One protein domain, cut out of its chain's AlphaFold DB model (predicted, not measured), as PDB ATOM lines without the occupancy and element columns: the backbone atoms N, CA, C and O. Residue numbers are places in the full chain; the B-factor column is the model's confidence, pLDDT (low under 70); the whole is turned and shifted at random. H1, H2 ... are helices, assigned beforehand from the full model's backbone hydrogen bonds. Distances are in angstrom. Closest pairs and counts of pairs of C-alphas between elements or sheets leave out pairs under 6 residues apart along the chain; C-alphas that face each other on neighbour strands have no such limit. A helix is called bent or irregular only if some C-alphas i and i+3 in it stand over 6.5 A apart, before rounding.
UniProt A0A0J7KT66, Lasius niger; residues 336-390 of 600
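This is residues 336 to 390 of the 600 residues of a protein of Lasius niger (UniProt A0A0J7KT66). One long straight helix, H2, makes much of the length of a thin rod; beyond its last residue a second helix, H3, carries the rod on outward, with no part packed on it. At the other end of H2 the chain before it folds back, so that the short helix H1 sits near H2's early turns. The printed part has 55 residues with three named helices, in the order H1, H2, H3, and no named strand; its class is all helix. It is extended, with a radius of gyration of the C-alphas of 19.8 A, and spans 62 by 19 by 12 A.

Find C-alpha 347 at (71.478, 78.338, 76.839); from there H2, residues 347 to 371, runs 35.9 A to C-alpha 371 at (55.387, 59.956, 103.189). Farther along, H3, residues 377 to 390, covers 19.7 A and ends with C-alpha 390 at (58.456, 38.441, 118.647). Look back before H2 for H1, residues 339 to 343, 7.7 A long; it is neither bent nor irregular, but only just: C-alphas 339 and 342 are 6.3 A apart.

Start at H2: H1 is close to it but not clearly touching, with 2 pairs of C-alphas within 8 A, the closest being those of Lys 341 and Lys 350 at 6.5 A. H3 is apart from H2 and from H1. Residues 358 to 390 stand free, of which 358 to 371 belong to H2 and 377 to 390 to H3. In H2 and H3 every O i to N i+4 pair is within hydrogen-bond range; in H1 0 of 1 is, beside 1 of 2 O i to N i+3 pairs.

The two C-alphas farthest apart, those of Asp 345 and Ala 390, are 62.5 A from each other. The printed part has no cut, and both links, H1 to H2 and H2 to H3, are tight. The mean pLDDT of the printed part is 87.4; look at residue 338 for the one value under 70.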
ATOM      1  N   ASN A 336      59.602  82.894  92.542       73.31
ATOM      2  CA  ASN A 336      60.414  83.722  91.673       73.31
ATOM      3  C   ASN A 336      61.687  83.013  91.188       73.31
ATOM      4  O   ASN A 336      62.235  83.449  90.180       73.31
ATOM      5  N   TRP A 337      62.125  81.903  91.804       71.06
ATOM      6  CA  TRP A 337      63.296  81.164  91.302       71.06
ATOM      7  C   TRP A 337      63.074  80.602  89.886       71.06
ATOM      8  O   TRP A 337      64.006  80.540  89.091       71.06
ATOM      9  N   THR A 338      61.824  80.285  89.524       69.75
ATOM     10  CA  THR A 338      61.452  79.903  88.153       69.75
ATOM     11  C   THR A 338      61.221  81.101  87.231       69.75
ATOM     12  O   THR A 338      61.368  80.961  86.022       69.75
ATOM     13  N   LYS A 339      60.918  82.294  87.765       75.62
ATOM     14  CA  LYS A 339      60.720  83.512  86.954       75.62
ATOM     15  C   LYS A 339      62.026  84.056  86.378       75.62
ATOM     16  O   LYS A 339      62.003  84.684  85.329       75.62
ATOM     17  N   GLY A 340      63.156  83.781  87.032       74.06
ATOM     18  CA  GLY A 340      64.482  84.100  86.496       74.06
ATOM     19  C   GLY A 340      64.907  83.215  85.319       74.06
ATOM     20  O   GLY A 340      65.864  83.537  84.626       74.06
ATOM     21  N   LYS A 341      64.210  82.103  85.052       74.94
ATOM     22  CA  LYS A 341      64.577  81.166  83.980       74.94
ATOM     23  C   LYS A 341      64.426  81.778  82.587       74.94
ATOM     24  O   LYS A 341      65.203  81.452  81.693       74.94
ATOM     25  N   ASP A 342      63.453  82.671  82.421       78.31
ATOM     26  CA  ASP A 342      63.155  83.305  81.135       78.31
ATOM     27  C   ASP A 342      64.054  84.515  80.842       78.31
ATOM     28  O   ASP A 342      64.119  84.946  79.696       78.31
ATOM     29  N   CYS A 343      64.775  85.041  81.842       80.81
ATOM     30  CA  CYS A 343      65.721  86.150  81.666       80.81
ATOM     31  C   CYS A 343      67.191  85.706  81.572       80.81
ATOM     32  O   CYS A 343      68.081  86.550  81.513       80.81
ATOM     33  N   ILE A 344      67.468  84.397  81.599       88.31
ATOM     34  CA  ILE A 344      68.817  83.860  81.407       88.31
ATOM     35  C   ILE A 344      68.999  83.539  79.921       88.31
ATOM     36  O   ILE A 344      68.564  82.491  79.445       88.31
ATOM     37  N   ASP A 345      69.693  84.427  79.210       91.88
ATOM     38  CA  ASP A 345      69.998  84.261  77.780       91.88
ATOM     39  C   ASP A 345      71.018  83.137  77.517       91.88
ATOM     40  O   ASP A 345      71.128  82.615  76.407       91.88
ATOM     41  N   ASN A 346      71.762  82.713  78.545       95.62
ATOM     42  CA  ASN A 346      72.727  81.628  78.417       95.62
ATOM     43  C   ASN A 346      72.021  80.260  78.341       95.62
ATOM     44  O   ASN A 346      71.539  79.720  79.344       95.62
ATOM     45  N   VAL A 347      72.043  79.663  77.146       94.06
ATOM     46  CA  VAL A 347      71.478  78.338  76.839       94.06
ATOM     47  C   VAL A 347      72.017  77.238  77.765       94.06
ATOM     48  O   VAL A 347      71.246  76.392  78.225       94.06
ATOM     49  N   HIS A 348      73.314  77.249  78.089       91.75
ATOM     50  CA  HIS A 348      73.911  76.254  78.988       91.75
ATOM     51  C   HIS A 348      73.378  76.385  80.412       91.75
ATOM     52  O   HIS A 348      73.013  75.388  81.038       91.75
ATOM     53  N   THR A 349      73.281  77.615  80.912       90.06
ATOM     54  CA  THR A 349      72.744  77.893  82.244       90.06
ATOM     55  C   THR A 349      71.267  77.502  82.324       90.06
ATOM     56  O   THR A 349      70.860  76.847  83.284       90.06
ATOM     57  N   LYS A 350      70.475  77.788  81.284       93.31
ATOM     58  CA  LYS A 350      69.072  77.358  81.192       93.31
ATOM     59  C   LYS A 350      68.923  75.834  81.264       93.31
ATOM     60  O   LYS A 350      68.096  75.335  82.028       93.31
ATOM     61  N   LYS A 351      69.772  75.088  80.544       94.88
ATOM     62  CA  LYS A 351      69.798  73.615  80.580       94.88
ATOM     63  C   LYS A 351      70.171  73.075  81.967       94.88
ATOM     64  O   LYS A 351      69.587  72.089  82.413       94.88
ATOM     65  N   LEU A 352      71.099  73.726  82.672       93.25
ATOM     66  CA  LEU A 352      71.459  73.356  84.045       93.25
ATOM     67  C   LEU A 352      70.276  73.541  85.009       93.25
ATOM     68  O   LEU A 352      69.962  72.625  85.769       93.25
ATOM     69  N   TYR A 353      69.578  74.680  84.937       91.06
ATOM     70  CA  TYR A 353      68.379  74.924  85.745       91.06
ATOM     71  C   TYR A 353      67.263  73.913  85.449       91.06
ATOM     72  O   TYR A 353      66.617  73.436  86.377       91.06
ATOM     73  N   GLU A 354      67.075  73.518  84.187       91.62
ATOM     74  CA  GLU A 354      66.125  72.459  83.818       91.62
ATOM     75  C   GLU A 354      66.470  71.095  84.426       91.62
ATOM     76  O   GLU A 354      65.575  70.367  84.863       91.62
ATOM     77  N   ILE A 355      67.753  70.728  84.467       95.19
ATOM     78  CA  ILE A 355      68.196  69.469  85.083       95.19
ATOM     79  C   ILE A 355      67.972  69.511  86.597       95.19
ATOM     80  O   ILE A 355      67.419  68.562  87.155       95.19
ATOM     81  N   LEU A 356      68.340  70.613  87.255       90.56
ATOM     82  CA  LEU A 356      68.130  70.795  88.695       90.56
ATOM     83  C   LEU A 356      66.642  70.763  89.066       90.56
ATOM     84  O   LEU A 356      66.262  70.133  90.055       90.56
ATOM     85  N   GLU A 357      65.788  71.377  88.248       90.88
ATOM     86  CA  GLU A 357      64.332  71.345  88.397       90.88
ATOM     87  C   GLU A 357      63.789  69.910  88.282       90.88
ATOM     88  O   GLU A 357      63.029  69.463  89.147       90.88
ATOM     89  N   LYS A 358      64.244  69.138  87.284       95.31
ATOM     90  CA  LYS A 358      63.871  67.721  87.124       95.31
ATOM     91  C   LYS A 358      64.331  66.859  88.300       95.31
ATOM     92  O   LYS A 358      63.535  66.084  88.825       95.31
ATOM     93  N   MET A 359      65.584  67.003  88.735       95.06
ATOM     94  CA  MET A 359      66.120  66.253  89.877       95.06
ATOM     95  C   MET A 359      65.349  66.559  91.160       95.06
ATOM     96  O   MET A 359      64.964  65.643  91.882       95.06
ATOM     97  N   THR A 360      65.070  67.838  91.418       90.44
ATOM     98  CA  THR A 360      64.306  68.260  92.599       90.44
ATOM     99  C   THR A 360      62.884  67.694  92.565       90.44
ATOM    100  O   THR A 360      62.408  67.174  93.572       90.44
ATOM    101  N   CYS A 361      62.235  67.702  91.395       90.88
ATOM    102  CA  CYS A 361      60.909  67.113  91.214       90.88
ATOM    103  C   CYS A 361      60.896  65.595  91.467       90.88
ATOM    104  O   CYS A 361      59.989  65.088  92.126       90.88
ATOM    105  N   GLU A 362      61.902  64.855  90.993       93.00
ATOM    106  CA  GLU A 362      62.010  63.415  91.268       93.00
ATOM    107  C   GLU A 362      62.275  63.125  92.749       93.00
ATOM    108  O   GLU A 362      61.648  62.230  93.320       93.00
ATOM    109  N   VAL A 363      63.119  63.919  93.414       92.19
ATOM    110  CA  VAL A 363      63.324  63.808  94.867       92.19
ATOM    111  C   VAL A 363      62.015  64.045  95.621       92.19
ATOM    112  O   VAL A 363      61.680  63.259  96.507       92.19
ATOM    113  N   ASP A 364      61.232  65.056  95.241       89.38
ATOM    114  CA  ASP A 364      59.925  65.320  95.850       89.38
ATOM    115  C   ASP A 364      58.933  64.175  95.610       89.38
ATOM    116  O   ASP A 364      58.215  63.778  96.529       89.38
ATOM    117  N   LYS A 365      58.911  63.583  94.408       93.12
ATOM    118  CA  LYS A 365      58.090  62.395  94.119       93.12
ATOM    119  C   LYS A 365      58.499  61.212  94.988       93.12
ATOM    120  O   LYS A 365      57.632  60.526  95.529       93.12
ATOM    121  N   ILE A 366      59.798  60.963  95.131       89.75
ATOM    122  CA  ILE A 366      60.329  59.882  95.964       89.75
ATOM    123  C   ILE A 366      59.952  60.126  97.430       89.75
ATOM    124  O   ILE A 366      59.386  59.244  98.073       89.75
ATOM    125  N   GLN A 367      60.176  61.334  97.952       89.56
ATOM    126  CA  GLN A 367      59.795  61.700  99.317       89.56
ATOM    127  C   GLN A 367      58.281  61.612  99.541       89.56
ATOM    128  O   GLN A 367      57.846  61.127 100.586       89.56
ATOM    129  N   GLY A 368      57.473  62.015  98.558       90.81
ATOM    130  CA  GLY A 368      56.019  61.869  98.577       90.81
ATOM    131  C   GLY A 368      55.592  60.406  98.674       90.81
ATOM    132  O   GLY A 368      54.762  60.066  99.517       90.81
ATOM    133  N   ARG A 369      56.227  59.515  97.900       88.56
ATOM    134  CA  ARG A 369      56.014  58.062  98.003       88.56
ATOM    135  C   ARG A 369      56.426  57.513  99.369       88.56
ATOM    136  O   ARG A 369      55.760  56.624  99.876       88.56
ATOM    137  N   TYR A 370      57.475  58.038 100.000       84.50
ATOM    138  CA  TYR A 370      57.853  57.611 101.354       84.50
ATOM    139  C   TYR A 370      56.924  58.150 102.449       84.50
ATOM    140  O   TYR A 370      56.730  57.472 103.462       84.50
ATOM    141  N   ARG A 371      56.352  59.349 102.258       85.94
ATOM    142  CA  ARG A 371      55.387  59.956 103.189       85.94
ATOM    143  C   ARG A 371      54.000  59.334 103.098       85.94
ATOM    144  O   ARG A 371      53.311  59.328 104.115       85.94
ATOM    145  N   ASP A 372      53.589  58.823 101.936       89.00
ATOM    146  CA  ASP A 372      52.302  58.144 101.799       89.00
ATOM    147  C   ASP A 372      52.290  56.855 102.649       89.00
ATOM    148  O   ASP A 372      53.008  55.891 102.345       89.00
ATOM    149  N   PRO A 373      51.452  56.783 103.704       80.19
ATOM    150  CA  PRO A 373      51.359  55.599 104.549       80.19
ATOM    151  C   PRO A 373      50.973  54.334 103.771       80.19
ATOM    152  O   PRO A 373      51.282  53.230 104.227       80.19
ATOM    153  N   LYS A 374      50.302  54.474 102.616       86.81
ATOM    154  CA  LYS A 374      49.897  53.354 101.755       86.81
ATOM    155  C   LYS A 374      51.054  52.809 100.927       86.81
ATOM    156  O   LYS A 374      51.188  51.595 100.811       86.81
ATOM    157  N   ALA A 375      51.915  53.671 100.394       77.38
ATOM    158  CA  ALA A 375      53.092  53.237  99.644       77.38
ATOM    159  C   ALA A 375      54.090  52.482 100.542       77.38
ATOM    160  O   ALA A 375      54.750  51.543 100.102       77.38
ATOM    161  N   ASN A 376      54.113  52.811 101.836       83.62
ATOM    162  CA  ASN A 376      54.924  52.125 102.842       83.62
ATOM    163  C   ASN A 376      54.213  50.921 103.505       83.62
ATOM    164  O   ASN A 376      54.679  50.394 104.521       83.62
ATOM    165  N   TYR A 377      53.078  50.466 102.956       85.75
ATOM    166  CA  TYR A 377      52.259  49.404 103.549       85.75
ATOM    167  C   TYR A 377      53.015  48.080 103.693       85.75
ATOM    168  O   TYR A 377      52.894  47.429 104.725       85.75
ATOM    169  N   TYR A 378      53.832  47.687 102.711       79.56
ATOM    170  CA  TYR A 378      54.568  46.416 102.764       79.56
ATOM    171  C   TYR A 378      55.675  46.415 103.821       79.56
ATOM    172  O   TYR A 378      55.804  45.443 104.566       79.56
ATOM    173  N   LEU A 379      56.424  47.514 103.945       83.19
ATOM    174  CA  LEU A 379      57.447  47.668 104.981       83.19
ATOM    175  C   LEU A 379      56.813  47.736 106.372       83.19
ATOM    176  O   LEU A 379      57.258  47.031 107.277       83.19
ATOM    177  N   ARG A 380      55.714  48.490 106.533       83.56
ATOM    178  CA  ARG A 380      54.942  48.501 107.784       83.56
ATOM    179  C   ARG A 380      54.388  47.124 108.124       83.56
ATOM    180  O   ARG A 380      54.580  46.680 109.247       83.56
ATOM    181  N   LYS A 381      53.764  46.429 107.169       87.38
ATOM    182  CA  LYS A 381      53.202  45.086 107.365       87.38
ATOM    183  C   LYS A 381      54.281  44.088 107.777       87.38
ATOM    184  O   LYS A 381      54.068  43.309 108.704       87.38
ATOM    185  N   SER A 382      55.447  44.140 107.135       87.38
ATOM    186  CA  SER A 382      56.597  43.310 107.496       87.38
ATOM    187  C   SER A 382      57.080  43.615 108.918       87.38
ATOM    188  O   SER A 382      57.143  42.710 109.749       87.38
ATOM    189  N   ALA A 383      57.298  44.891 109.251       88.81
ATOM    190  CA  ALA A 383      57.713  45.305 110.591       88.81
ATOM    191  C   ALA A 383      56.695  44.897 111.671       88.81
ATOM    192  O   ALA A 383      57.076  44.368 112.714       88.81
ATOM    193  N   THR A 384      55.393  45.060 111.409       91.62
ATOM    194  CA  THR A 384      54.338  44.635 112.338       91.62
ATOM    195  C   THR A 384      54.265  43.121 112.479       91.62
ATOM    196  O   THR A 384      54.012  42.635 113.576       91.62
ATOM    197  N   ASN A 385      54.516  42.359 111.410       91.62
ATOM    198  CA  ASN A 385      54.536  40.900 111.477       91.62
ATOM    199  C   ASN A 385      55.720  40.403 112.313       91.62
ATOM    200  O   ASN A 385      55.534  39.522 113.152       91.62
ATOM    201  N   VAL A 386      56.906  40.997 112.145       91.31
ATOM    202  CA  VAL A 386      58.094  40.674 112.952       91.31
ATOM    203  C   VAL A 386      57.848  41.007 114.423       91.31
ATOM    204  O   VAL A 386      58.081  40.161 115.285       91.31
ATOM    205  N   LEU A 387      57.298  42.190 114.714       89.31
ATOM    206  CA  LEU A 387      56.988  42.600 116.084       89.31
ATOM    207  C   LEU A 387      55.929  41.692 116.728       89.31
ATOM    208  O   LEU A 387      56.098  41.256 117.864       89.31
ATOM    209  N   LYS A 388      54.873  41.338 115.983       91.88
ATOM    210  CA  LYS A 388      53.830  40.410 116.442       91.88
ATOM    211  C   LYS A 388      54.395  39.016 116.706       91.88
ATOM    212  O   LYS A 388      54.050  38.402 117.707       91.88
ATOM    213  N   THR A 389      55.286  38.537 115.841       91.62
ATOM    214  CA  THR A 389      55.950  37.239 116.016       91.62
ATOM    215  C   THR A 389      56.807  37.243 117.275       91.62
ATOM    216  O   THR A 389      56.660  36.354 118.106       91.62
ATOM    217  N   ALA A 390      57.622  38.285 117.462       89.25
ATOM    218  CA  ALA A 390      58.456  38.441 118.647       89.25
ATOM    219  C   ALA A 390      57.620  38.498 119.938       89.25
ATOM    220  O   ALA A 390      57.952  37.823 120.910       89.25
TER     221      ALA A 390